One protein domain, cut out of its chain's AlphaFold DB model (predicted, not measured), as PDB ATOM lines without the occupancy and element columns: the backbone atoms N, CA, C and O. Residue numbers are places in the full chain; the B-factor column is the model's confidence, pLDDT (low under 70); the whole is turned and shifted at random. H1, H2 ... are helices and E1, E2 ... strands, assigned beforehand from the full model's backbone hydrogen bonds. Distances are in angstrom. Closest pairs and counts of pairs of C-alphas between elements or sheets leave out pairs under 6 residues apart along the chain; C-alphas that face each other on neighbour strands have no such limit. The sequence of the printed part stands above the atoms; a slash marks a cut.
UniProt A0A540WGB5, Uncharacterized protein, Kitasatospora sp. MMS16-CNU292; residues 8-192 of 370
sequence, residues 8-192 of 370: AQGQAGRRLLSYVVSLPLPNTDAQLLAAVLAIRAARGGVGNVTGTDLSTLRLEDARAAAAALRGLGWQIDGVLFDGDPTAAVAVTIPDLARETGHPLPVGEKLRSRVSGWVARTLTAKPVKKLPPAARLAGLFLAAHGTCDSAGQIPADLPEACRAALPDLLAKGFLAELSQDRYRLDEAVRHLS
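AT A GLANCE: This is residues 8 to 192 of the 370 residues of an uncharacterized protein of Kitasatospora sp. MMS16-CNU292 (UniProt A0A540WGB5). Four crossed helices, H1, H2, H6 and H7, make the core, each touching the other three, and a small two-stranded sheet lies toward each end of the longest axis. Toward one end, E1 and E2 lie by the end of H2, residues 36 to 41, while H3 and H4 pack on H2 and the short H5 is near H3 and H4; toward the other, H8, H9 and the hairpin of E3 and E4 gather round H7. The printed part has 185 residues with nine named helices and four named strands, in the order H1, H2, E1, H3, H4, H5, E2, H6, H7, H8, H9, E3, E4. The class is mostly helix, and both sheets, E1 - E2 and E3 - E4, are antiparallel. The whole is compact, with a radius of gyration of the C-alphas of 15.7 A, and rounded, with spans of 42 by 34 by 27 A.

IN THESE COORDINATES: H1, residues 8 to 22, begins at C-alpha 8 at (-36.817, 12.034, -48.967) and is 21.1 A long from first to last C-alpha. H2, residues 28 to 41, is 19.7 A long. E1 is residues 46 to 49, and H3 is residues 51 to 57. H4, residues 62 to 71, is 14.3 A long. H5 is residues 79 to 82, and E2 is residues 89 to 92. H6, residues 108 to 123, is the longest helix, 22.6 A from C-alpha 108 at (-39.945, 8.700, -36.249) to C-alpha 123. H7, residues 132 to 144, is 18.4 A long. H8 is residues 159 to 163 and H9 residues 165 to 170. E3 is residues 174 to 177, and E4, residues 181 to 184, ends at C-alpha 184 at (-17.956, 17.360, -52.041).

HOW THE PARTS SIT: H2 and H7 are the hub, touching five helices each. They touch each other at a steep tilt of 52 degrees, the same way, the closest C-alphas being those of Thr 28 and Ala 133, 5.3 A apart. H1 touches H2 with its residues 16 to 21 alone, opposite ways at a steep tilt of 48 degrees, closest at Val 20 and Ala 35, with C-alphas 6.1 A apart. H2 and H6 touch at a shallow tilt of 29 degrees, opposite ways, with the C-alphas of Ile 39 and Ser 115 closest at 5.9 A. H2 also touches H4, with the C-alphas of Ala 30 and Ala 65 closest at 4.2 A, and only just touches H3, with 3 pairs of C-alphas within 8 A, those of Leu 33 and Leu 57 closest at 7.5 A. The C-alphas of Ala 41 in H2 and Gly 47 in E1 are 4.0 A apart, the closest of the two. Between E1 and E2, N 47 and O 91 are within hydrogen-bond range at 2.9 A. H7 touches H9, about perpendicular at 87 degrees, with the C-alphas of Ala 134 and Leu 168 closest at 6.7 A. It touches H8 at Ala 133 and Cys 161, the closest C-alphas, 4.8 A apart. In the hairpin of E3 and E4, N 175 and O 183 are 2.8 A apart, within hydrogen-bond range. H5 touches no helix, and it is apart from H6 and H7. In H1, H2, H3, H4, H6, H7, H8 and H9 every O i to N i+4 pair is within hydrogen-bond range; H5 is too short for such a pair.

THE WHOLE: The two C-alphas farthest apart are those of Gly 83 and Ser 149, at 45.8 A. The printed part has no cut. Two links are long: E2 to H6, residues 93 to 107, and H7 to H8, residues 145 to 158. Residues 151 to 152 pair antiparallel with residues 181 to 182 of E4, and residues 75 to 76 with residues 91 to 92 of E2. The mean pLDDT of the printed part is 93.8, and residue 100 is the one printed residue under 70.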
ATOM      1  N   ALA A   8     -35.877  11.508 -49.963       82.44
ATOM      2  CA  ALA A   8     -36.817  12.034 -48.967       82.44
ATOM      3  C   ALA A   8     -36.128  12.428 -47.645       82.44
ATOM      4  O   ALA A   8     -36.484  13.429 -47.028       82.44
ATOM      5  N   GLN A   9     -35.110  11.671 -47.214       90.19
ATOM      6  CA  GLN A   9     -34.330  12.017 -46.021       90.19
ATOM      7  C   GLN A   9     -33.448  13.248 -46.251       90.19
ATOM      8  O   GLN A   9     -33.340  14.090 -45.366       90.19
ATOM      9  N   GLY A  10     -32.878  13.394 -47.447       91.38
ATOM     10  CA  GLY A  10     -32.157  14.593 -47.862       91.38
ATOM     11  C   GLY A  10     -33.051  15.830 -47.898       91.38
ATOM     12  O   GLY A  10     -32.668  16.879 -47.390       91.38
ATOM     13  N   GLN A  11     -34.280  15.699 -48.407       90.50
ATOM     14  CA  GLN A  11     -35.269  16.781 -48.367       90.50
ATOM     15  C   GLN A  11     -35.614  17.188 -46.928       90.50
ATOM     16  O   GLN A  11     -35.686  18.379 -46.639       90.50
ATOM     17  N   ALA A  12     -35.779  16.225 -46.018       91.44
ATOM     18  CA  ALA A  12     -35.991  16.514 -44.601       91.44
ATOM     19  C   ALA A  12     -34.782  17.219 -43.957       91.44
ATOM     20  O   ALA A  12     -34.969  18.155 -43.185       91.44
ATOM     21  N   GLY A  13     -33.554  16.828 -44.316       94.88
ATOM     22  CA  GLY A  13     -32.330  17.519 -43.896       94.88
ATOM     23  C   GLY A  13     -32.273  18.974 -44.373       94.88
ATOM     24  O   GLY A  13     -31.966  19.859 -43.585       94.88
ATOM     25  N   ARG A  14     -32.651  19.255 -45.626       94.06
ATOM     26  CA  ARG A  14     -32.731  20.637 -46.134       94.06
ATOM     27  C   ARG A  14     -33.821  21.460 -45.445       94.06
ATOM     28  O   ARG A  14     -33.576  22.603 -45.090       94.06
ATOM     29  N   ARG A  15     -34.998  20.874 -45.188       93.94
ATOM     30  CA  ARG A  15     -36.067  21.546 -44.421       93.94
ATOM     31  C   ARG A  15     -35.621  21.902 -43.003       93.94
ATOM     32  O   ARG A  15     -35.903  23.003 -42.554       93.94
ATOM     33  N   LEU A  16     -34.900  21.002 -42.329       96.31
ATOM     34  CA  LEU A  16     -34.291  21.270 -41.022       96.31
ATOM     35  C   LEU A  16     -33.388  22.505 -41.068       96.31
ATOM     36  O   LEU A  16     -33.501  23.372 -40.211       96.31
ATOM     37  N   LEU A  17     -32.502  22.581 -42.059       96.94
ATOM     38  CA  LEU A  17     -31.550  23.682 -42.179       96.94
ATOM     39  C   LEU A  17     -32.228  25.009 -42.548       96.94
ATOM     40  O   LEU A  17     -31.901  26.035 -41.960       96.94
ATOM     41  N   SER A  18     -33.231  24.970 -43.427       94.00
ATOM     42  CA  SER A  18     -34.069  26.131 -43.746       94.00
ATOM     43  C   SER A  18     -34.829  26.643 -42.515       94.00
ATOM     44  O   SER A  18     -34.838  27.843 -42.256       94.00
ATOM     45  N   TYR A  19     -35.387  25.740 -41.695       94.38
ATOM     46  CA  TYR A  19     -35.991  26.102 -40.411       94.38
ATOM     47  C   TYR A  19     -34.975  26.784 -39.486       94.38
ATOM     48  O   TYR A  19     -35.265  27.849 -38.956       94.38
ATOM     49  N   VAL A  20     -33.771  26.228 -39.333       96.19
ATOM     50  CA  VAL A  20     -32.725  26.810 -38.471       96.19
ATOM     51  C   VAL A  20     -32.326  28.217 -38.917       96.19
ATOM     52  O   VAL A  20     -32.190  29.094 -38.069       96.19
ATOM     53  N   VAL A  21     -32.168  28.454 -40.222       94.38
ATOM     54  CA  VAL A  21     -31.811  29.782 -40.758       94.38
ATOM     55  C   VAL A  21     -32.953  30.788 -40.634       94.38
ATOM     56  O   VAL A  21     -32.696  31.982 -40.547       94.38
ATOM     57  N   SER A  22     -34.204  30.328 -40.564       94.50
ATOM     58  CA  SER A  22     -35.346  31.214 -40.311       94.50
ATOM     59  C   SER A  22     -35.428  31.728 -38.867       94.50
ATOM     60  O   SER A  22     -36.185  32.659 -38.597       94.50
ATOM     61  N   LEU A  23     -34.666  31.145 -37.933       95.69
ATOM     62  CA  LEU A  23     -34.650  31.576 -36.536       95.69
ATOM     63  C   LEU A  23     -33.751  32.814 -36.361       95.69
ATOM     64  O   LEU A  23     -32.644  32.836 -36.904       95.69
ATOM     65  N   PRO A  24     -34.155  33.811 -35.549       96.31
ATOM     66  CA  PRO A  24     -33.367  35.020 -35.308       96.31
ATOM     67  C   PRO A  24     -32.236  34.745 -34.301       96.31
ATOM     68  O   PRO A  24     -32.238  35.237 -33.175       96.31
ATOM     69  N   LEU A  25     -31.285  33.893 -34.690       96.94
ATOM     70  CA  LEU A  25     -30.163  33.466 -33.857       96.94
ATOM     71  C   LEU A  25     -28.918  34.324 -34.115       96.94
ATOM     72  O   LEU A  25     -28.594  34.586 -35.273       96.94
ATOM     73  N   PRO A  26     -28.183  34.722 -33.060       95.56
ATOM     74  CA  PRO A  26     -27.141  35.743 -33.170       95.56
ATOM     75  C   PRO A  26     -25.838  35.242 -33.804       95.56
ATOM     76  O   PRO A  26     -25.044  36.047 -34.281       95.56
ATOM     77  N   ASN A  27     -25.569  33.934 -33.770       96.44
ATOM     78  CA  ASN A  27     -24.299  33.365 -34.216       96.44
ATOM     79  C   ASN A  27     -24.427  31.894 -34.648       96.44
ATOM     80  O   ASN A  27     -25.461  31.242 -34.467       96.44
ATOM     81  N   THR A  28     -23.343  31.362 -35.216       97.44
ATOM     82  CA  THR A  28     -23.284  29.987 -35.726       97.44
ATOM     83  C   THR A  28     -23.308  28.926 -34.629       97.44
ATOM     84  O   THR A  28     -23.726  27.804 -34.905       97.44
ATOM     85  N   ASP A  29     -22.917  29.255 -33.397       98.12
ATOM     86  CA  ASP A  29     -22.994  28.329 -32.261       98.12
ATOM     87  C   ASP A  29     -24.449  28.009 -31.934       98.12
ATOM     88  O   ASP A  29     -24.841  26.840 -31.855       98.12
ATOM     89  N   ALA A  30     -25.266  29.056 -31.821       98.44
ATOM     90  CA  ALA A  30     -26.694  28.936 -31.591       98.44
ATOM     91  C   ALA A  30     -27.386  28.208 -32.753       98.44
ATOM     92  O   ALA A  30     -28.200  27.318 -32.515       98.44
ATOM     93  N   GLN A  31     -27.024  28.511 -34.005       98.38
ATOM     94  CA  GLN A  31     -27.575  27.826 -35.184       98.38
ATOM     95  C   GLN A  31     -27.185  26.340 -35.243       98.38
ATOM     96  O   GLN A  31     -28.023  25.481 -35.532       98.38
ATOM     97  N   LEU A  32     -25.930  25.998 -34.941       98.31
ATOM     98  CA  LEU A  32     -25.468  24.610 -34.932       98.31
ATOM     99  C   LEU A  32     -26.155  23.801 -33.825       98.31
ATOM    100  O   LEU A  32     -26.607  22.676 -34.067       98.31
ATOM    101  N   LEU A  33     -26.280  24.382 -32.630       98.50
ATOM    102  CA  LEU A  33     -27.034  23.787 -31.530       98.50
ATOM    103  C   LEU A  33     -28.515  23.613 -31.903       98.50
ATOM    104  O   LEU A  33     -29.076  22.533 -31.697       98.50
ATOM    105  N   ALA A  34     -29.122  24.624 -32.530       98.44
ATOM    106  CA  ALA A  34     -30.499  24.573 -33.012       98.44
ATOM    107  C   ALA A  34     -30.727  23.410 -33.981       98.44
ATOM    108  O   ALA A  34     -31.702  22.678 -33.825       98.44
ATOM    109  N   ALA A  35     -29.819  23.178 -34.933       98.12
ATOM    110  CA  ALA A  35     -29.941  22.080 -35.892       98.12
ATOM    111  C   ALA A  35     -29.995  20.701 -35.214       98.12
ATOM    112  O   ALA A  35     -30.791  19.845 -35.613       98.12
ATOM    113  N   VAL A  36     -29.186  20.477 -34.172       98.19
ATOM    114  CA  VAL A  36     -29.179  19.207 -33.425       98.19
ATOM    115  C   VAL A  36     -30.432  19.042 -32.575       98.19
ATOM    116  O   VAL A  36     -31.045  17.973 -32.596       98.19
ATOM    117  N   LEU A  37     -30.828  20.074 -31.835       98.19
ATOM    118  CA  LEU A  37     -31.993  19.999 -30.954       98.19
ATOM    119  C   LEU A  37     -33.295  19.899 -31.759       98.19
ATOM    120  O   LEU A  37     -34.113  19.017 -31.488       98.19
ATOM    121  N   ALA A  38     -33.441  20.707 -32.814       97.69
ATOM    122  CA  ALA A  38     -34.614  20.708 -33.681       97.69
ATOM    123  C   ALA A  38     -34.873  19.326 -34.279       97.69
ATOM    124  O   ALA A  38     -35.979  18.809 -34.151       97.69
ATOM    125  N   ILE A  39     -33.863  18.655 -34.848       97.56
ATOM    126  CA  ILE A  39     -34.092  17.319 -35.417       97.56
ATOM    127  C   ILE A  39     -34.422  16.265 -34.358       97.56
ATOM    128  O   ILE A  39     -35.116  15.292 -34.654       97.56
ATOM    129  N   ARG A  40     -33.945  16.421 -33.119       96.25
ATOM    130  CA  ARG A  40     -34.283  15.490 -32.035       96.25
ATOM    131  C   ARG A  40     -35.715  15.679 -31.547       96.25
ATOM    132  O   ARG A  40     -36.358  14.668 -31.271       96.25
ATOM    133  N   ALA A  41     -36.204  16.915 -31.536       96.25
ATOM    134  CA  ALA A  41     -37.558  17.287 -31.131       96.25
ATOM    135  C   ALA A  41     -38.601  17.257 -32.267       96.25
ATOM    136  O   ALA A  41     -39.795  17.328 -32.002       96.25
ATOM    137  N   ALA A  42     -38.189  17.098 -33.529       93.81
ATOM    138  CA  ALA A  42     -39.045  17.282 -34.709       93.81
ATOM    139  C   ALA A  42     -40.272  16.352 -34.843       93.81
ATOM    140  O   ALA A  42     -41.017  16.485 -35.806       93.81
ATOM    141  N   ARG A  43     -40.471  15.382 -33.944       89.44
ATOM    142  CA  ARG A  43     -41.673  14.528 -33.945       89.44
ATOM    143  C   ARG A  43     -42.827  15.135 -33.138       89.44
ATOM    144  O   ARG A  43     -43.975  14.815 -33.420       89.44
ATOM    145  N   GLY A  44     -42.534  15.900 -32.094       87.19
ATOM    146  CA  GLY A  44     -43.558  16.306 -31.128       87.19
ATOM    147  C   GLY A  44     -43.039  17.276 -30.082       87.19
ATOM    148  O   GLY A  44     -43.391  17.172 -28.914       87.19
ATOM    149  N   GLY A  45     -42.122  18.152 -30.475       94.12
ATOM    150  CA  GLY A  45     -41.631  19.237 -29.639       94.12
ATOM    151  C   GLY A  45     -40.611  18.850 -28.582       94.12
ATOM    152  O   GLY A  45     -39.896  19.730 -28.131       94.12
ATOM    153  N   VAL A  46     -40.468  17.576 -28.216       95.88
ATOM    154  CA  VAL A  46     -39.531  17.148 -27.164       95.88
ATOM    155  C   VAL A  46     -38.443  16.241 -27.731       95.88
ATOM    156  O   VAL A  46     -38.725  15.268 -28.435       95.88
ATOM    157  N   GLY A  47     -37.186  16.555 -27.423       95.50
ATOM    158  CA  GLY A  47     -36.019  15.765 -27.809       95.50
ATOM    159  C   GLY A  47     -35.002  15.666 -26.678       95.50
ATOM    160  O   GLY A  47     -34.851  16.594 -25.898       95.50
ATOM    161  N   ASN A  48     -34.277  14.550 -26.609       96.94
ATOM    162  CA  ASN A  48     -33.264  14.338 -25.573       96.94
ATOM    163  C   ASN A  48     -31.866  14.704 -26.068       96.94
ATOM    164  O   ASN A  48     -31.485  14.330 -27.181       96.94
ATOM    165  N   VAL A  49     -31.073  15.363 -25.234       96.88
ATOM    166  CA  VAL A  49     -29.673  15.724 -25.490       96.88
ATOM    167  C   VAL A  49     -28.831  15.436 -24.250       96.88
ATOM    168  O   VAL A  49     -29.340  15.462 -23.138       96.88
ATOM    169  N   THR A  50     -27.559  15.112 -24.438       97.38
ATOM    170  CA  THR A  50     -26.612  14.849 -23.345       97.38
ATOM    171  C   THR A  50     -25.525  15.922 -23.310       97.38
ATOM    172  O   THR A  50     -25.252  16.569 -24.328       97.38
ATOM    173  N   GLY A  51     -24.844  16.086 -22.173       96.25
ATOM    174  CA  GLY A  51     -23.646  16.935 -22.102       96.25
ATOM    175  C   GLY A  51     -22.546  16.456 -23.062       96.25
ATOM    176  O   GLY A  51     -21.834  17.258 -23.669       96.25
ATOM    177  N   THR A  52     -22.477  15.144 -23.310       95.25
ATOM    178  CA  THR A  52     -21.602  14.543 -24.324       95.25
ATOM    179  C   THR A  52     -21.932  15.075 -25.716       95.25
ATOM    180  O   THR A  52     -21.026  15.510 -26.427       95.25
ATOM    181  N   ASP A  53     -23.211  15.115 -26.101       95.00
ATOM    182  CA  ASP A  53     -23.632  15.677 -27.388       95.00
ATOM    183  C   ASP A  53     -23.178  17.135 -27.537       95.00
ATOM    184  O   ASP A  53     -22.593  17.478 -28.567       95.00
ATOM    185  N   LEU A  54     -23.365  17.968 -26.506       95.44
ATOM    186  CA  LEU A  54     -22.885  19.356 -26.513       95.44
ATOM    187  C   LEU A  54     -21.369  19.440 -26.691       95.44
ATOM    188  O   LEU A  54     -20.885  20.195 -27.534       95.44
ATOM    189  N   SER A  55     -20.611  18.624 -25.956       93.88
ATOM    190  CA  SER A  55     -19.149  18.594 -26.069       93.88
ATOM    191  C   SER A  55     -18.697  18.246 -27.495       93.88
ATOM    192  O   SER A  55     -17.740  18.819 -28.022       93.88
ATOM    193  N   THR A  56     -19.438  17.364 -28.181       93.50
ATOM    194  CA  THR A  56     -19.121  16.981 -29.560       93.50
ATOM    195  C   THR A  56     -19.343  18.114 -30.554       93.50
ATOM    196  O   THR A  56     -18.695  18.112 -31.605       93.50
ATOM    197  N   LEU A  57     -20.199  19.093 -30.240       94.88
ATOM    198  CA  LEU A  57     -20.469  20.259 -31.086       94.88
ATOM    199  C   LEU A  57     -19.340  21.288 -31.085       94.88
ATOM    200  O   LEU A  57     -19.231  22.027 -32.063       94.88
ATOM    201  N   ARG A  58     -18.445  21.262 -30.087       94.56
ATOM    202  CA  ARG A  58     -17.303  22.193 -29.976       94.56
ATOM    203  C   ARG A  58     -17.725  23.652 -30.168       94.56
ATOM    204  O   ARG A  58     -17.104  24.376 -30.939       94.56
ATOM    205  N   LEU A  59     -18.824  24.020 -29.517       97.00
ATOM    206  CA  LEU A  59     -19.271  25.405 -29.448       97.00
ATOM    207  C   LEU A  59     -18.212  26.214 -28.690       97.00
ATOM    208  O   LEU A  59     -17.613  25.690 -27.746       97.00
ATOM    209  N   GLU A  60     -17.976  27.447 -29.115       96.50
ATOM    210  CA  GLU A  60     -17.105  28.396 -28.422       96.50
ATOM    211  C   GLU A  60     -17.732  28.789 -27.083       96.50
ATOM    212  O   GLU A  60     -17.061  28.744 -26.052       96.50
ATOM    213  N   ASP A  61     -19.042  29.059 -27.080       97.06
ATOM    214  CA  ASP A  61     -19.822  29.289 -25.862       97.06
ATOM    215  C   ASP A  61     -21.179  28.572 -25.916       97.06
ATOM    216  O   ASP A  61     -22.203  29.084 -26.384       97.06
ATOM    217  N   ALA A  62     -21.200  27.349 -25.382       97.00
ATOM    218  CA  ALA A  62     -22.405  26.529 -25.336       97.00
ATOM    219  C   ALA A  62     -23.515  27.127 -24.448       97.00
ATOM    220  O   ALA A  62     -24.698  26.903 -24.719       97.00
ATOM    221  N   ARG A  63     -23.161  27.887 -23.398       97.50
ATOM    222  CA  ARG A  63     -24.149  28.492 -22.491       97.50
ATOM    223  C   ARG A  63     -24.804  29.703 -23.145       97.50
ATOM    224  O   ARG A  63     -26.030  29.800 -23.092       97.50
ATOM    225  N   ALA A  64     -24.034  30.560 -23.815       97.75
ATOM    226  CA  ALA A  64     -24.578  31.671 -24.595       97.75
ATOM    227  C   ALA A  64     -25.457  31.177 -25.755       97.75
ATOM    228  O   ALA A  64     -26.556  31.693 -25.959       97.75
ATOM    229  N   ALA A  65     -25.038  30.120 -26.461       98.19
ATOM    230  CA  ALA A  65     -25.843  29.493 -27.510       98.19
ATOM    231  C   ALA A  65     -27.195  28.983 -26.979       98.19
ATOM    232  O   ALA A  65     -28.241  29.244 -27.575       98.19
ATOM    233  N   ALA A  66     -27.205  28.299 -25.831       98.06
ATOM    234  CA  ALA A  66     -28.450  27.863 -25.205       98.06
ATOM    235  C   ALA A  66     -29.288  29.026 -24.662       98.06
ATOM    236  O   ALA A  66     -30.512  28.964 -24.738       98.06
ATOM    237  N   ALA A  67     -28.670  30.093 -24.151       98.31
ATOM    238  CA  ALA A  67     -29.385  31.300 -23.738       98.31
ATOM    239  C   ALA A  67     -30.114  31.962 -24.920       98.31
ATOM    240  O   ALA A  67     -31.286  32.308 -24.784       98.31
ATOM    241  N   ALA A  68     -29.480  32.043 -26.096       98.31
ATOM    242  CA  ALA A  68     -30.125  32.539 -27.312       98.31
ATOM    243  C   ALA A  68     -31.350  31.692 -27.703       98.31
ATOM    244  O   ALA A  68     -32.401  32.238 -28.028       98.31
ATOM    245  N   LEU A  69     -31.253  30.360 -27.602       98.44
ATOM    246  CA  LEU A  69     -32.382  29.462 -27.877       98.44
ATOM    247  C   LEU A  69     -33.498  29.578 -26.834       98.44
ATOM    248  O   LEU A  69     -34.674  29.569 -27.195       98.44
ATOM    249  N   ARG A  70     -33.159  29.755 -25.552       98.25
ATOM    250  CA  ARG A  70     -34.148  30.069 -24.507       98.25
ATOM    251  C   ARG A  70     -34.868  31.388 -24.786       98.25
ATOM    252  O   ARG A  70     -36.064  31.474 -24.535       98.25
ATOM    253  N   GLY A  71     -34.181  32.371 -25.372       97.62
ATOM    254  CA  GLY A  71     -34.787  33.614 -25.863       97.62
ATOM    255  C   GLY A  71     -35.871  33.405 -26.930       97.62
ATOM    256  O   GLY A  71     -36.770  34.228 -27.046       97.62
ATOM    257  N   LEU A  72     -35.846  32.275 -27.652       96.69
ATOM    258  CA  LEU A  72     -36.904  31.848 -28.583       96.69
ATOM    259  C   LEU A  72     -38.018  31.027 -27.904       96.69
ATOM    260  O   LEU A  72     -38.851  30.430 -28.584       96.69
ATOM    261  N   GLY A  73     -38.010  30.922 -26.574       97.12
ATOM    262  CA  GLY A  73     -38.953  30.109 -25.805       97.12
ATOM    263  C   GLY A  73     -38.604  28.620 -25.734       97.12
ATOM    264  O   GLY A  73     -39.427  27.827 -25.276       97.12
ATOM    265  N   TRP A  74     -37.410  28.203 -26.176       97.94
ATOM    266  CA  TRP A  74     -36.991  26.806 -26.044       97.94
ATOM    267  C   TRP A  74     -36.668  26.493 -24.584       97.94
ATOM    268  O   TRP A  74     -35.978  27.251 -23.902       97.94
ATOM    269  N   GLN A  75     -37.127  25.345 -24.099       98.00
ATOM    270  CA  GLN A  75     -36.881  24.914 -22.727       98.00
ATOM    271  C   GLN A  75     -35.656  24.005 -22.718       98.00
ATOM    272  O   GLN A  75     -35.725  22.856 -23.147       98.00
ATOM    273  N   ILE A  76     -34.529  24.545 -22.259       97.50
ATOM    274  CA  ILE A  76     -33.262  23.823 -22.110       97.50
ATOM    275  C   ILE A  76     -32.873  23.904 -20.640       97.50
ATOM    276  O   ILE A  76     -32.619  25.001 -20.137       97.50
ATOM    277  N   ASP A  77     -32.817  22.772 -19.952       94.69
ATOM    278  CA  ASP A  77     -32.448  22.737 -18.537       94.69
ATOM    279  C   ASP A  77     -30.944  23.033 -18.346       94.69
ATOM    280  O   ASP A  77     -30.104  22.646 -19.164       94.69
ATOM    281  N   GLY A  78     -30.601  23.769 -17.287       91.56
ATOM    282  CA  GLY A  78     -29.220  24.067 -16.897       91.56
ATOM    283  C   GLY A  78     -28.421  22.819 -16.516       91.56
ATOM    284  O   GLY A  78     -27.216  22.784 -16.767       91.56
ATOM    285  N   VAL A  79     -29.085  21.755 -16.040       94.50
ATOM    286  CA  VAL A  79     -28.430  20.466 -15.724       94.50
ATOM    287  C   VAL A  79     -27.713  19.843 -16.925       94.50
ATOM    288  O   VAL A  79     -26.830  19.013 -16.746       94.50
ATOM    289  N   LEU A  80     -28.034  20.269 -18.150       95.75
ATOM    290  CA  LEU A  80     -27.324  19.863 -19.361       95.75
ATOM    291  C   LEU A  80     -25.835  20.268 -19.362       95.75
ATOM    292  O   LEU A  80     -25.028  19.620 -20.029       95.75
ATOM    293  N   PHE A  81     -25.478  21.336 -18.645       95.69
ATOM    294  CA  PHE A  81     -24.111  21.859 -18.577       95.69
ATOM    295  C   PHE A  81     -23.346  21.375 -17.348       95.69
ATOM    296  O   PHE A  81     -22.141  21.154 -17.440       95.69
ATOM    297  N   ASP A  82     -24.047  21.232 -16.223       94.44
ATOM    298  CA  ASP A  82     -23.434  21.024 -14.905       94.44
ATOM    299  C   ASP A  82     -23.699  19.618 -14.326       94.44
ATOM    300  O   ASP A  82     -23.162  19.269 -13.277       94.44
ATOM    301  N   GLY A  83     -24.538  18.812 -14.987       92.38
ATOM    302  CA  GLY A  83     -24.905  17.458 -14.569       92.38
ATOM    303  C   GLY A  83     -24.025  16.350 -15.157       92.38
ATOM    304  O   GLY A  83     -22.958  16.588 -15.722       92.38
ATOM    305  N   ASP A  84     -24.493  15.104 -15.037       94.12
ATOM    306  CA  ASP A  84     -23.837  13.942 -15.648       94.12
ATOM    307  C   ASP A  84     -23.826  14.085 -17.186       94.12
ATOM    308  O   ASP A  84     -24.893  14.141 -17.808       94.12
ATOM    309  N   PRO A  85     -22.644  14.100 -17.839       93.75
ATOM    310  CA  PRO A  85     -22.537  14.296 -19.283       93.75
ATOM    311  C   PRO A  85     -23.167  13.169 -20.110       93.75
ATOM    312  O   PRO A  85     -23.328  13.330 -21.323       93.75
ATOM    313  N   THR A  86     -23.505  12.031 -19.506       94.62
ATOM    314  CA  THR A  86     -24.176  10.901 -20.163       94.62
ATOM    315  C   THR A  86     -25.681  10.870 -19.915       94.62
ATOM    316  O   THR A  86     -26.410  10.228 -20.678       94.62
ATOM    317  N   ALA A  87     -26.166  11.602 -18.908       95.31
ATOM    318  CA  ALA A  87     -27.583  11.691 -18.608       95.31
ATOM    319  C   ALA A  87     -28.325  12.441 -19.721       95.31
ATOM    320  O   ALA A  87     -27.918  13.506 -20.191       95.31
ATOM    321  N   ALA A  88     -29.433  11.852 -20.166       96.12
ATOM    322  CA  ALA A  88     -30.296  12.444 -21.171       96.12
ATOM    323  C   ALA A  88     -31.170  13.533 -20.540       96.12
ATOM    324  O   ALA A  88     -31.971  13.257 -19.651       96.12
ATOM    325  N   VAL A  89     -31.048  14.754 -21.052       97.25
ATOM    326  CA  VAL A  89     -31.838  15.920 -20.656       97.25
ATOM    327  C   VAL A  89     -32.867  16.210 -21.740       97.25
ATOM    328  O   VAL A  89     -32.530  16.302 -22.925       97.25
ATOM    329  N   ALA A  90     -34.131  16.337 -21.342       96.88
ATOM    330  CA  ALA A  90     -35.205  16.705 -22.251       96.88
ATOM    331  C   ALA A  90     -35.109  18.191 -22.625       96.88
ATOM    332  O   ALA A  90     -34.892  19.051 -21.775       96.88
ATOM    333  N   VAL A  91     -35.295  18.482 -23.907       97.75
ATOM    334  CA  VAL A  91     -35.402  19.833 -24.455       97.75
ATOM    335  C   VAL A  91     -36.734  19.964 -25.170       97.75
ATOM    336  O   VAL A  91     -37.054  19.141 -26.034       97.75
ATOM    337  N   THR A  92     -37.477  21.018 -24.840       97.62
ATOM    338  CA  THR A  92     -38.762  21.336 -25.471       97.62
ATOM    339  C   THR A  92     -38.607  22.492 -26.450       97.62
ATOM    340  O   THR A  92     -38.052  23.539 -26.118       97.62
ATOM    341  N   ILE A  93     -39.145  22.317 -27.650       96.56
ATOM    342  CA  ILE A  93     -39.197  23.296 -28.732       96.56
ATOM    343  C   ILE A  93     -40.676  23.506 -29.073       96.56
ATOM    344  O   ILE A  93     -41.243  22.693 -29.811       96.56
ATOM    345  N   PRO A  94     -41.315  24.563 -28.538       91.31
ATOM    346  CA  PRO A  94     -42.760  24.772 -28.665       91.31
ATOM    347  C   PRO A  94     -43.262  24.752 -30.114       91.31
ATOM    348  O   PRO A  94     -44.288  24.147 -30.415       91.31
ATOM    349  N   ASP A  95     -42.498  25.326 -31.041       89.25
ATOM    350  CA  ASP A  95     -42.863  25.393 -32.460       89.25
ATOM    351  C   ASP A  95     -42.951  24.019 -33.134       89.25
ATOM    352  O   ASP A  95     -43.706  23.842 -34.091       89.25
ATOM    353  N   LEU A  96     -42.226  23.031 -32.606       91.31
ATOM    354  CA  LEU A  96     -42.239  21.642 -33.070       91.31
ATOM    355  C   LEU A  96     -43.246  20.772 -32.302       91.31
ATOM    356  O   LEU A  96     -43.363  19.585 -32.585       91.31
ATOM    357  N   ALA A  97     -43.962  21.326 -31.321       88.06
ATOM    358  CA  ALA A  97     -45.062  20.642 -30.637       88.06
ATOM    359  C   ALA A  97     -46.418  20.868 -31.328       88.06
ATOM    360  O   ALA A  97     -47.400  20.216 -30.985       88.06
ATOM    361  N   ARG A  98     -46.489  21.804 -32.284       82.62
ATOM    362  CA  ARG A  98     -47.737  22.218 -32.935       82.62
ATOM    363  C   ARG A  98     -48.319  21.093 -33.793       82.62
ATOM    364  O   ARG A  98     -47.615  20.511 -34.615       82.62
ATOM    365  N   GLU A  99     -49.619  20.843 -33.656       74.06
ATOM    366  CA  GLU A  99     -50.338  19.870 -34.491       74.06
ATOM    367  C   GLU A  99     -50.578  20.398 -35.914       74.06
ATOM    368  O   GLU A  99     -50.474  19.655 -36.891       74.06
ATOM    369  N   THR A 100     -50.840  21.701 -36.050       69.69
ATOM    370  CA  THR A 100     -51.050  22.388 -37.330       69.69
ATOM    371  C   THR A 100     -49.895  23.347 -37.626       69.69
ATOM    372  O   THR A 100     -49.339  23.984 -36.734       69.69
ATOM    373  N   GLY A 101     -49.480  23.429 -38.895       70.94
ATOM    374  CA  GLY A 101     -48.357  24.288 -39.299       70.94
ATOM    375  C   GLY A 101     -46.986  23.834 -38.777       70.94
ATOM    376  O   GLY A 101     -46.076  24.653 -38.672       70.94
ATOM    377  N   HIS A 102     -46.826  22.546 -38.446       79.19
ATOM    378  CA  HIS A 102     -45.571  21.983 -37.946       79.19
ATOM    379  C   HIS A 102     -44.433  22.191 -38.973       79.19
ATOM    380  O   HIS A 102     -44.501  21.620 -40.067       79.19
ATOM    381  N   PRO A 103     -43.357  22.939 -38.656       80.00
ATOM    382  CA  PRO A 103     -42.365  23.345 -39.658       80.00
ATOM    383  C   PRO A 103     -41.470  22.184 -40.124       80.00
ATOM    384  O   PRO A 103     -40.939  22.201 -41.233       80.00
ATOM    385  N   LEU A 104     -41.344  21.125 -39.314       83.38
ATOM    386  CA  LEU A 104     -40.560  19.923 -39.634       83.38
ATOM    387  C   LEU A 104     -41.367  18.621 -39.501       83.38
ATOM    388  O   LEU A 104     -41.057  17.829 -38.618       83.38
ATOM    389  N   PRO A 105     -42.400  18.357 -40.320       79.25
ATOM    390  CA  PRO A 105     -43.276  17.201 -40.129       79.25
ATOM    391  C   PRO A 105     -42.542  15.907 -40.516       79.25
ATOM    392  O   PRO A 105     -42.615  15.435 -41.653       79.25
ATOM    393  N   VAL A 106     -41.767  15.349 -39.584       81.50
ATOM    394  CA  VAL A 106     -40.951  14.150 -39.801       81.50
ATOM    395  C   VAL A 106     -41.407  13.011 -38.898       81.50
ATOM    396  O   VAL A 106     -41.367  13.080 -37.674       81.50
ATOM    397  N   GLY A 107     -41.790  11.895 -39.520       83.69
ATOM    398  CA  GLY A 107     -42.068  10.662 -38.788       83.69
ATOM    399  C   GLY A 107     -40.816  10.105 -38.097       83.69
ATOM    400  O   GLY A 107     -39.680  10.400 -38.472       83.69
ATOM    401  N   GLU A 108     -41.009   9.220 -37.121       82.50
ATOM    402  CA  GLU A 108     -39.945   8.700 -36.249       82.50
ATOM    403  C   GLU A 108     -38.731   8.119 -36.997       82.50
ATOM    404  O   GLU A 108     -37.579   8.438 -36.685       82.50
ATOM    405  N   LYS A 109     -38.982   7.294 -38.023       85.38
ATOM    406  CA  LYS A 109     -37.923   6.676 -38.838       85.38
ATOM    407  C   LYS A 109     -37.121   7.720 -39.614       85.38
ATOM    408  O   LYS A 109     -35.906   7.588 -39.739       85.38
ATOM    409  N   LEU A 110     -37.799   8.740 -40.135       88.19
ATOM    410  CA  LEU A 110     -37.184   9.827 -40.892       88.19
ATOM    411  C   LEU A 110     -36.320  10.689 -39.966       88.19
ATOM    412  O   LEU A 110     -35.132  10.859 -40.230       88.19
ATOM    413  N   ARG A 111     -36.884  11.105 -38.828       93.94
ATOM    414  CA  ARG A 111     -36.194  11.832 -37.754       93.94
ATOM    415  C   ARG A 111     -34.908  11.130 -37.316       93.94
ATOM    416  O   ARG A 111     -33.841  11.735 -37.331       93.94
ATOM    417  N   SER A 112     -34.987   9.840 -36.977       92.56
ATOM    418  CA  SER A 112     -33.828   9.052 -36.528       92.56
ATOM    419  C   SER A 112     -32.712   9.008 -37.581       92.56
ATOM    420  O   SER A 112     -31.534   9.195 -37.269       92.56
ATOM    421  N   ARG A 113     -33.073   8.836 -38.860       94.88
ATOM    422  CA  ARG A 113     -32.104   8.788 -39.967       94.88
ATOM    423  C   ARG A 113     -31.413  10.126 -40.196       94.88
ATOM    424  O   ARG A 113     -30.191  10.136 -40.336       94.88
ATOM    425  N   VAL A 114     -32.167  11.224 -40.195       96.06
ATOM    426  CA  VAL A 114     -31.613  12.575 -40.366       96.06
ATOM    427  C   VAL A 114     -30.765  12.961 -39.155       96.06
ATOM    428  O   VAL A 114     -29.643  13.416 -39.339       96.06
ATOM    429  N   SER A 115     -31.213  12.682 -37.928       96.44
ATOM    430  CA  SER A 115     -30.422  12.929 -36.711       96.44
ATOM    431  C   SER A 115     -29.082  12.180 -36.735       96.44
ATOM    432  O   SER A 115     -28.028  12.776 -36.513       96.44
ATOM    433  N   GLY A 116     -29.089  10.897 -37.111       96.81
ATOM    434  CA  GLY A 116     -27.855  10.126 -37.274       96.81
ATOM    435  C   GLY A 116     -26.960  10.629 -38.415       96.81
ATOM    436  O   GLY A 116     -25.741  10.492 -38.342       96.81
ATOM    437  N   TRP A 117     -27.534  11.204 -39.475       97.56
ATOM    438  CA  TRP A 117     -26.770  11.855 -40.544       97.56
ATOM    439  C   TRP A 117     -26.137  13.173 -40.091       97.56
ATOM    440  O   TRP A 117     -24.964  13.384 -40.391       97.56
ATOM    441  N   VAL A 118     -26.849  14.003 -39.319       97.94
ATOM    442  CA  VAL A 118     -26.287  15.218 -38.703       97.94
ATOM    443  C   VAL A 118     -25.073  14.838 -37.856       97.94
ATOM    444  O   VAL A 118     -23.981  15.353 -38.083       97.94
ATOM    445  N   ALA A 119     -25.222  13.855 -36.963       97.00
ATOM    446  CA  ALA A 119     -24.131  13.392 -36.106       97.00
ATOM    447  C   ALA A 119     -22.919  12.884 -36.910       97.00
ATOM    448  O   ALA A 119     -21.783  13.278 -36.640       97.00
ATOM    449  N   ARG A 120     -23.134  12.046 -37.937       97.00
ATOM    450  CA  ARG A 120     -22.043  11.531 -38.789       97.00
ATOM    451  C   ARG A 120     -21.367  12.623 -39.613       97.00
ATOM    452  O   ARG A 120     -20.153  12.585 -39.768       97.00
ATOM    453  N   THR A 121     -22.126  13.600 -40.098       97.50
ATOM    454  CA  THR A 121     -21.562  14.737 -40.833       97.50
ATOM    455  C   THR A 121     -20.677  15.556 -39.912       97.50
ATOM    456  O   THR A 121     -19.506  15.744 -40.212       97.50
ATOM    457  N   LEU A 122     -21.172  15.930 -38.731       97.00
ATOM    458  CA  LEU A 122     -20.429  16.734 -37.758       97.00
ATOM    459  C   LEU A 122     -19.190  16.038 -37.181       97.00
ATOM    460  O   LEU A 122     -18.301  16.719 -36.672       97.00
ATOM    461  N   THR A 123     -19.123  14.709 -37.240       96.44
ATOM    462  CA  THR A 123     -17.990  13.904 -36.750       96.44
ATOM    463  C   THR A 123     -17.057  13.423 -37.863       96.44
ATOM    464  O   THR A 123     -16.033  12.795 -37.575       96.44
ATOM    465  N   ALA A 124     -17.343  13.755 -39.128       96.56
ATOM    466  CA  ALA A 124     -16.478  13.405 -40.248       96.56
ATOM    467  C   ALA A 124     -15.090  14.050 -40.090       96.56
ATOM    468  O   ALA A 124     -14.953  15.192 -39.647       96.56
ATOM    469  N   LYS A 125     -14.034  13.304 -40.446       97.06
ATOM    470  CA  LYS A 125     -12.632  13.705 -40.224       97.06
ATOM    471  C   LYS A 125     -12.307  15.125 -40.732       97.06
ATOM    472  O   LYS A 125     -11.648  15.827 -39.963       97.06
ATOM    473  N   PRO A 126     -12.773  15.565 -41.921       96.50
ATOM    474  CA  PRO A 126     -12.498  16.915 -42.415       96.50
ATOM    475  C   PRO A 126     -13.113  18.042 -41.574       96.50
ATOM    476  O   PRO A 126     -12.554  19.130 -41.530       96.50
ATOM    477  N   VAL A 127     -14.231  17.795 -40.877       95.94
ATOM    478  CA  VAL A 127     -15.004  18.853 -40.191       95.94
ATOM    479  C   VAL A 127     -14.971  18.772 -38.671       95.94
ATOM    480  O   VAL A 127     -15.160  19.779 -38.002       95.94
ATOM    481  N   LYS A 128     -14.691  17.604 -38.084       95.69
ATOM    482  CA  LYS A 128     -14.827  17.374 -36.632       95.69
ATOM    483  C   LYS A 128     -13.956  18.267 -35.737       95.69
ATOM    484  O   LYS A 128     -14.180  18.309 -34.531       95.69
ATOM    485  N   LYS A 129     -12.921  18.904 -36.296       95.94
ATOM    486  CA  LYS A 129     -12.017  19.831 -35.590       95.94
ATOM    487  C   LYS A 129     -12.179  21.291 -36.027       95.94
ATOM    488  O   LYS A 129     -11.450  22.130 -35.517       95.94
ATOM    489  N   LEU A 130     -13.063  21.568 -36.981       97.12
ATOM    490  CA  LEU A 130     -13.300  22.913 -37.491       97.12
ATOM    491  C   LEU A 130     -14.227  23.707 -36.553       97.12
ATOM    492  O   LEU A 130     -14.945  23.085 -35.762       97.12
ATOM    493  N   PRO A 131     -14.222  25.051 -36.629       96.94
ATOM    494  CA  PRO A 131     -15.110  25.884 -35.825       96.94
ATOM    495  C   PRO A 131     -16.592  25.664 -36.182       96.94
ATOM    496  O   PRO A 131     -16.900  25.146 -37.267       96.94
ATOM    497  N   PRO A 132     -17.532  26.066 -35.308       97.44
ATOM    498  CA  PRO A 132     -18.971  25.886 -35.516       97.44
ATOM    499  C   PRO A 132     -19.479  26.380 -36.877       97.44
ATOM    500  O   PRO A 132     -20.224  25.655 -37.539       97.44
ATOM    501  N   ALA A 133     -19.001  27.535 -37.354       97.88
ATOM    502  CA  ALA A 133     -19.354  28.082 -38.667       97.88
ATOM    503  C   ALA A 133     -19.034  27.121 -39.826       97.88
ATOM    504  O   ALA A 133     -19.894  26.839 -40.663       97.88
ATOM    505  N   ALA A 134     -17.829  26.549 -39.837       98.19
ATOM    506  CA  ALA A 134     -17.397  25.577 -40.840       98.19
ATOM    507  C   ALA A 134     -18.155  24.245 -40.725       98.19
ATOM    508  O   ALA A 134     -18.465  23.601 -41.726       98.19
ATOM    509  N   ARG A 135     -18.484  23.811 -39.503       98.19
ATOM    510  CA  ARG A 135     -19.250  22.576 -39.271       98.19
ATOM    511  C   ARG A 135     -20.694  22.706 -39.743       98.19
ATOM    512  O   ARG A 135     -21.209  21.783 -40.376       98.19
ATOM    513  N   LEU A 136     -21.322  23.849 -39.476       98.25
ATOM    514  CA  LEU A 136     -22.645  24.183 -39.993       98.25
ATOM    515  C   LEU A 136     -22.616  24.311 -41.520       98.25
ATOM    516  O   LEU A 136     -23.453  23.711 -42.189       98.25
ATOM    517  N   ALA A 137     -21.599  24.974 -42.084       98.19
ATOM    518  CA  ALA A 137     -21.386  25.012 -43.529       98.19
ATOM    519  C   ALA A 137     -21.284  23.595 -44.118       98.19
ATOM    520  O   ALA A 137     -21.966  23.273 -45.088       98.19
ATOM    521  N   GLY A 138     -20.526  22.701 -43.477       97.94
ATOM    522  CA  GLY A 138     -20.433  21.295 -43.865       97.94
ATOM    523  C   GLY A 138     -21.790  20.579 -43.894       97.94
ATOM    524  O   GLY A 138     -22.054  19.823 -44.827       97.94
ATOM    525  N   LEU A 139     -22.683  20.843 -42.929       97.94
ATOM    526  CA  LEU A 139     -24.052  20.309 -42.939       97.94
ATOM    527  C   LEU A 139     -24.870  20.819 -44.131       97.94
ATOM    528  O   LEU A 139     -25.510  20.011 -44.806       97.94
ATOM    529  N   PHE A 140     -24.833  22.124 -44.411       97.81
ATOM    530  CA  PHE A 140     -25.514  22.722 -45.568       97.81
ATOM    531  C   PHE A 140     -25.020  22.129 -46.881       97.81
ATOM    532  O   PHE A 140     -25.806  21.613 -47.679       97.81
ATOM    533  N   LEU A 141     -23.705  22.126 -47.084       97.19
ATOM    534  CA  LEU A 141     -23.108  21.609 -48.308       97.19
ATOM    535  C   LEU A 141     -23.345  20.103 -48.462       97.19
ATOM    536  O   LEU A 141     -23.568  19.628 -49.574       97.19
ATOM    537  N   ALA A 142     -23.362  19.335 -47.371       96.62
ATOM    538  CA  ALA A 142     -23.751  17.931 -47.424       96.62
ATOM    539  C   ALA A 142     -25.231  17.772 -47.810       96.62
ATOM    540  O   ALA A 142     -25.541  16.987 -48.702       96.62
ATOM    541  N   ALA A 143     -26.153  18.529 -47.207       95.50
ATOM    542  CA  ALA A 143     -27.591  18.416 -47.472       95.50
ATOM    543  C   ALA A 143     -27.996  18.818 -48.904       95.50
ATOM    544  O   ALA A 143     -28.950  18.251 -49.454       95.50
ATOM    545  N   HIS A 144     -27.284  19.780 -49.493       93.75
ATOM    546  CA  HIS A 144     -27.528  20.306 -50.842       93.75
ATOM    547  C   HIS A 144     -26.596  19.719 -51.911       93.75
ATOM    548  O   HIS A 144     -26.841  19.893 -53.102       93.75
ATOM    549  N   GLY A 145     -25.553  18.994 -51.504       88.75
ATOM    550  CA  GLY A 145     -24.534  18.499 -52.420       88.75
ATOM    551  C   GLY A 145     -25.049  17.343 -53.255       88.75
ATOM    552  O   GLY A 145     -25.686  16.434 -52.721       88.75
ATOM    553  N   THR A 146     -24.733  17.362 -54.544       82.69
ATOM    554  CA  THR A 146     -24.922  16.263 -55.497       82.69
ATOM    555  C   THR A 146     -23.731  15.311 -55.469       82.69
ATOM    556  O   THR A 146     -22.626  15.699 -55.088       82.69
ATOM    557  N   CYS A 147     -23.926  14.053 -55.866       73.50
ATOM    558  CA  CYS A 147     -22.822  13.094 -55.886       73.50
ATOM    559  C   CYS A 147     -22.004  13.055 -57.180       73.50
ATOM    560  O   CYS A 147     -20.829  12.692 -57.131       73.50
ATOM    561  N   ASP A 148     -22.591  13.448 -58.310       70.19
ATOM    562  CA  ASP A 148     -21.967  13.242 -59.627       70.19
ATOM    563  C   ASP A 148     -21.479  14.545 -60.270       70.19
ATOM    564  O   ASP A 148     -20.725  14.524 -61.237       70.19
ATOM    565  N   SER A 149     -21.878  15.693 -59.727       75.88
ATOM    566  CA  SER A 149     -21.578  17.005 -60.293       75.88
ATOM    567  C   SER A 149     -21.348  18.050 -59.208       75.88
ATOM    568  O   SER A 149     -21.700  17.846 -58.043       75.88
ATOM    569  N   ALA A 150     -20.742  19.174 -59.596       84.50
ATOM    570  CA  ALA A 150     -20.642  20.343 -58.736       84.50
ATOM    571  C   ALA A 150     -22.040  20.934 -58.494       84.50
ATOM    572  O   ALA A 150     -22.730  21.300 -59.453       84.50
ATOM    573  N   GLY A 151     -22.427  21.025 -57.223       84.38
ATOM    574  CA  GLY A 151     -23.664  21.653 -56.769       84.38
ATOM    575  C   GLY A 151     -23.513  23.165 -56.625       84.38
ATOM    576  O   GLY A 151     -22.403  23.696 -56.668       84.38
ATOM    577  N   GLN A 152     -24.637  23.857 -56.451       90.44
ATOM    578  CA  GLN A 152     -24.662  25.287 -56.145       90.44
ATOM    579  C   GLN A 152     -24.603  25.508 -54.639       90.44
ATOM    580  O   GLN A 152     -25.305  24.825 -53.887       90.44
ATOM    581  N   ILE A 153     -23.795  26.473 -54.205       92.19
ATOM    582  CA  ILE A 153     -23.753  26.902 -52.806       92.19
ATOM    583  C   ILE A 153     -25.159  27.407 -52.433       92.19
ATOM    584  O   ILE A 153     -25.674  28.291 -53.122       92.19
ATOM    585  N   PRO A 154     -25.799  26.876 -51.372       91.50
ATOM    586  CA  PRO A 154     -27.166  27.255 -51.017       91.50
ATOM    587  C   PRO A 154     -27.287  28.764 -50.801       91.50
ATOM    588  O   PRO A 154     -26.436  29.358 -50.140       91.50
ATOM    589  N   ALA A 155     -28.316  29.401 -51.363       89.38
ATOM    590  CA  ALA A 155     -28.524  30.849 -51.242       89.38
ATOM    591  C   ALA A 155     -28.774  31.283 -49.785       89.38
ATOM    592  O   ALA A 155     -28.359  32.362 -49.374       89.38
ATOM    593  N   ASP A 156     -29.362  30.396 -48.987       87.88
ATOM    594  CA  ASP A 156     -29.655  30.556 -47.564       87.88
ATOM    595  C   ASP A 156     -28.476  30.200 -46.638       87.88
ATOM    596  O   ASP A 156     -28.620  30.249 -45.420       87.88
ATOM    597  N   LEU A 157     -27.297  29.864 -47.181       94.06
ATOM    598  CA  LEU A 157     -26.102  29.627 -46.371       94.06
ATOM    599  C   LEU A 157     -25.694  30.923 -45.632       94.06
ATOM    600  O   LEU A 157     -25.402  31.915 -46.314       94.06
ATOM    601  N   PRO A 158     -25.606  30.920 -44.283       95.69
ATOM    602  CA  PRO A 158     -25.214  32.100 -43.513       95.69
ATOM    603  C   PRO A 158     -23.852  32.659 -43.935       95.69
ATOM    604  O   PRO A 158     -22.951  31.906 -44.304       95.69
ATOM    605  N   GLU A 159     -23.666  33.974 -43.829       95.31
ATOM    606  CA  GLU A 159     -22.429  34.647 -44.249       95.31
ATOM    607  C   GLU A 159     -21.187  34.109 -43.522       95.31
ATOM    608  O   GLU A 159     -20.197  33.758 -44.163       95.31
ATOM    609  N   ALA A 160     -21.271  33.908 -42.204       96.00
ATOM    610  CA  ALA A 160     -20.198  33.284 -41.426       96.00
ATOM    611  C   ALA A 160     -19.861  31.859 -41.916       96.00
ATOM    612  O   ALA A 160     -18.702  31.449 -41.924       96.00
ATOM    613  N   CYS A 161     -20.859  31.104 -42.386       97.62
ATOM    614  CA  CYS A 161     -20.650  29.793 -42.998       97.62
ATOM    615  C   CYS A 161     -20.004  29.895 -44.388       97.62
ATOM    616  O   CYS A 161     -19.186  29.043 -44.734       97.62
ATOM    617  N   ARG A 162     -20.332  30.930 -45.178       96.88
ATOM    618  CA  ARG A 162     -19.679  31.210 -46.471       96.88
ATOM    619  C   ARG A 162     -18.204  31.555 -46.294       96.88
ATOM    620  O   ARG A 162     -17.368  31.029 -47.024       96.88
ATOM    621  N   ALA A 163     -17.878  32.371 -45.293       97.38
ATOM    622  CA  ALA A 163     -16.498  32.729 -44.968       97.38
ATOM    623  C   ALA A 163     -15.637  31.504 -44.600       97.38
ATOM    624  O   ALA A 163     -14.432  31.509 -44.823       97.38
ATOM    625  N   ALA A 164     -16.260  30.429 -44.104       97.69
ATOM    626  CA  ALA A 164     -15.592  29.191 -43.709       97.69
ATOM    627  C   ALA A 164     -15.424  28.150 -44.842       97.69
ATOM    628  O   ALA A 164     -14.864  27.073 -44.621       97.69
ATOM    629  N   LEU A 165     -15.906  28.423 -46.062       97.94
ATOM    630  CA  LEU A 165     -15.774  27.494 -47.196       97.94
ATOM    631  C   LEU A 165     -14.313  27.189 -47.592       97.94
ATOM    632  O   LEU A 165     -14.033  26.020 -47.884       97.94
ATOM    633  N   PRO A 166     -13.368  28.155 -47.578       98.12
ATOM    634  CA  PRO A 166     -11.961  27.868 -47.859       98.12
ATOM    635  C   PRO A 166     -11.354  26.844 -46.892       98.12
ATOM    636  O   PRO A 166     -10.598  25.973 -47.319       98.12
ATOM    637  N   ASP A 167     -11.745  26.867 -45.614       98.00
ATOM    638  CA  ASP A 167     -11.285  25.880 -44.631       98.00
ATOM    639  C   ASP A 167     -11.806  24.477 -44.951       98.00
ATOM    640  O   ASP A 167     -11.082  23.488 -44.813       98.00
ATOM    641  N   LEU A 168     -13.055  24.370 -45.420       98.06
ATOM    642  CA  LEU A 168     -13.631  23.095 -45.853       98.06
ATOM    643  C   LEU A 168     -12.915  22.523 -47.080       98.06
ATOM    644  O   LEU A 168     -12.744  21.304 -47.163       98.06
ATOM    645  N   LEU A 169     -12.459  23.374 -48.002       97.94
ATOM    646  CA  LEU A 169     -11.586  22.965 -49.103       97.94
ATOM    647  C   LEU A 169     -10.222  22.502 -48.572       97.94
ATOM    648  O   LEU A 169      -9.802  21.380 -48.841       97.94
ATOM    649  N   ALA A 170      -9.570  23.309 -47.731       97.88
ATOM    650  CA  ALA A 170      -8.246  23.009 -47.182       97.88
ATOM    651  C   ALA A 170      -8.209  21.728 -46.325       97.88
ATOM    652  O   ALA A 170      -7.179  21.056 -46.250       97.88
ATOM    653  N   LYS A 171      -9.315  21.366 -45.661       97.94
ATOM    654  CA  LYS A 171      -9.428  20.119 -44.879       97.94
ATOM    655  C   LYS A 171      -9.904  18.908 -45.682       97.94
ATOM    656  O   LYS A 171     -10.029  17.830 -45.093       97.94
ATOM    657  N   GLY A 172     -10.167  19.055 -46.981       97.06
ATOM    658  CA  GLY A 172     -10.629  17.963 -47.840       97.06
ATOM    659  C   GLY A 172     -12.072  17.538 -47.558       97.06
ATOM    660  O   GLY A 172     -12.408  16.361 -47.656       97.06
ATOM    661  N   PHE A 173     -12.931  18.468 -47.133       97.38
ATOM    662  CA  PHE A 173     -14.381  18.257 -47.170       97.38
ATOM    663  C   PHE A 173     -14.942  18.576 -48.561       97.38
ATOM    664  O   PHE A 173     -15.860  17.910 -49.039       97.38
ATOM    665  N   LEU A 174     -14.374  19.592 -49.210       97.12
ATOM    666  CA  LEU A 174     -14.641  19.944 -50.599       97.12
ATOM    667  C   LEU A 174     -13.465  19.495 -51.465       97.12
ATOM    668  O   LEU A 174     -12.318  19.640 -51.059       97.12
ATOM    669  N   ALA A 175     -13.765  18.976 -52.652       95.00
ATOM    670  CA  ALA A 175     -12.772  18.738 -53.699       95.00
ATOM    671  C   ALA A 175     -12.611  19.962 -54.610       95.00
ATOM    672  O   ALA A 175     -11.541  20.186 -55.162       95.00
ATOM    673  N   GLU A 176     -13.683  20.738 -54.788       94.44
ATOM    674  CA  GLU A 176     -13.693  21.945 -55.614       94.44
ATOM    675  C   GLU A 176     -14.541  23.022 -54.944       94.44
ATOM    676  O   GLU A 176     -15.592  22.729 -54.361       94.44
ATOM    677  N   LEU A 177     -14.094  24.267 -55.075       96.31
ATOM    678  CA  LEU A 177     -14.810  25.463 -54.658       96.31
ATOM    679  C   LEU A 177     -14.572  26.555 -55.703       96.31
ATOM    680  O   LEU A 177     -13.437  26.842 -56.071       96.31
ATOM    681  N   SER A 178     -15.659  27.150 -56.169       93.12
ATOM    682  CA  SER A 178     -15.692  28.315 -57.056       93.12
ATOM    683  C   SER A 178     -16.678  29.340 -56.481       93.12
ATOM    684  O   SER A 178     -17.229  29.105 -55.405       93.12
ATOM    685  N   GLN A 179     -16.897  30.468 -57.162       86.62
ATOM    686  CA  GLN A 179     -17.701  31.578 -56.627       86.62
ATOM    687  C   GLN A 179     -19.100  31.154 -56.149       86.62
ATOM    688  O   GLN A 179     -19.512  31.537 -55.057       86.62
ATOM    689  N   ASP A 180     -19.814  30.340 -56.925       91.25
ATOM    690  CA  ASP A 180     -21.190  29.919 -56.638       91.25
ATOM    691  C   ASP A 180     -21.372  28.394 -56.610       91.25
ATOM    692  O   ASP A 180     -22.456  27.898 -56.284       91.25
ATOM    693  N   ARG A 181     -20.322  27.623 -56.916       93.50
ATOM    694  CA  ARG A 181     -20.386  26.158 -57.002       93.50
ATOM    695  C   ARG A 181     -19.340  25.473 -56.148       93.50
ATOM    696  O   ARG A 181     -18.236  25.979 -55.954       93.50
ATOM    697  N   TYR A 182     -19.670  24.266 -55.714       95.81
ATOM    698  CA  TYR A 182     -18.776  23.405 -54.952       95.81
ATOM    699  C   TYR A 182     -18.958  21.939 -55.334       95.81
ATOM    700  O   TYR A 182     -20.007  21.528 -55.837       95.81
ATOM    701  N   ARG A 183     -17.956  21.114 -55.024       94.56
ATOM    702  CA  ARG A 183     -18.066  19.654 -55.086       94.56
ATOM    703  C   ARG A 183     -17.580  19.044 -53.780       94.56
ATOM    704  O   ARG A 183     -16.493  19.373 -53.315       94.56
ATOM    705  N   LEU A 184     -18.376  18.141 -53.205       95.25
ATOM    706  CA  LEU A 184     -17.956  17.360 -52.041       95.25
ATOM    707  C   LEU A 184     -16.769  16.465 -52.409       95.25
ATOM    708  O   LEU A 184     -16.756  15.850 -53.481       95.25
ATOM    709  N   ASP A 185     -15.810  16.360 -51.496       95.44
ATOM    710  CA  ASP A 185     -14.711  15.413 -51.630       95.44
ATOM    711  C   ASP A 185     -15.226  13.964 -51.657       95.44
ATOM    712  O   ASP A 185     -16.259  13.635 -51.060       95.44
ATOM    713  N   GLU A 186     -14.521  13.079 -52.363       92.38
ATOM    714  CA  GLU A 186     -14.892  11.666 -52.479       92.38
ATOM    715  C   GLU A 186     -15.060  10.993 -51.107       92.38
ATOM    716  O   GLU A 186     -16.022  10.241 -50.898       92.38
ATOM    717  N   ALA A 187     -14.211  11.337 -50.132       92.81
ATOM    718  CA  ALA A 187     -14.244  10.770 -48.788       92.81
ATOM    719  C   ALA A 187     -15.552  11.072 -48.039       92.81
ATOM    720  O   ALA A 187     -15.992  10.274 -47.206       92.81
ATOM    721  N   VAL A 188     -16.213  12.193 -48.344       94.44
ATOM    722  CA  VAL A 188     -17.453  12.644 -47.682       94.44
ATOM    723  C   VAL A 188     -18.663  12.682 -48.612       94.44
ATOM    724  O   VAL A 188     -19.771  12.975 -48.171       94.44
ATOM    725  N   ARG A 189     -18.510  12.295 -49.880       91.62
ATOM    726  CA  ARG A 189     -19.593  12.278 -50.876       91.62
ATOM    727  C   ARG A 189     -20.805  11.457 -50.439       91.62
ATOM    728  O   ARG A 189     -21.939  11.819 -50.725       91.62
ATOM    729  N   HIS A 190     -20.587  10.394 -49.670       91.94
ATOM    730  CA  HIS A 190     -21.648   9.560 -49.094       91.94
ATOM    731  C   HIS A 190     -22.562  10.301 -48.086       91.94
ATOM    732  O   HIS A 190     -23.620   9.784 -47.715       91.94
ATOM    733  N   LEU A 191     -22.180  11.501 -47.642       94.88
ATOM    734  CA  LEU A 191     -23.005  12.389 -46.817       94.88
ATOM    735  C   LEU A 191     -24.008  13.211 -47.642       94.88
ATOM    736  O   LEU A 191     -24.885  13.833 -47.050       94.88
ATOM    737  N   SER A 192     -23.897  13.212 -48.974       93.62
ATOM    738  CA  SER A 192     -24.769  13.958 -49.886       93.62
ATOM    739  C   SER A 192     -26.261  13.700 -49.619       93.62
ATOM    740  O   SER A 192     -26.723  12.556 -49.538       93.62
TER     741      SER A 192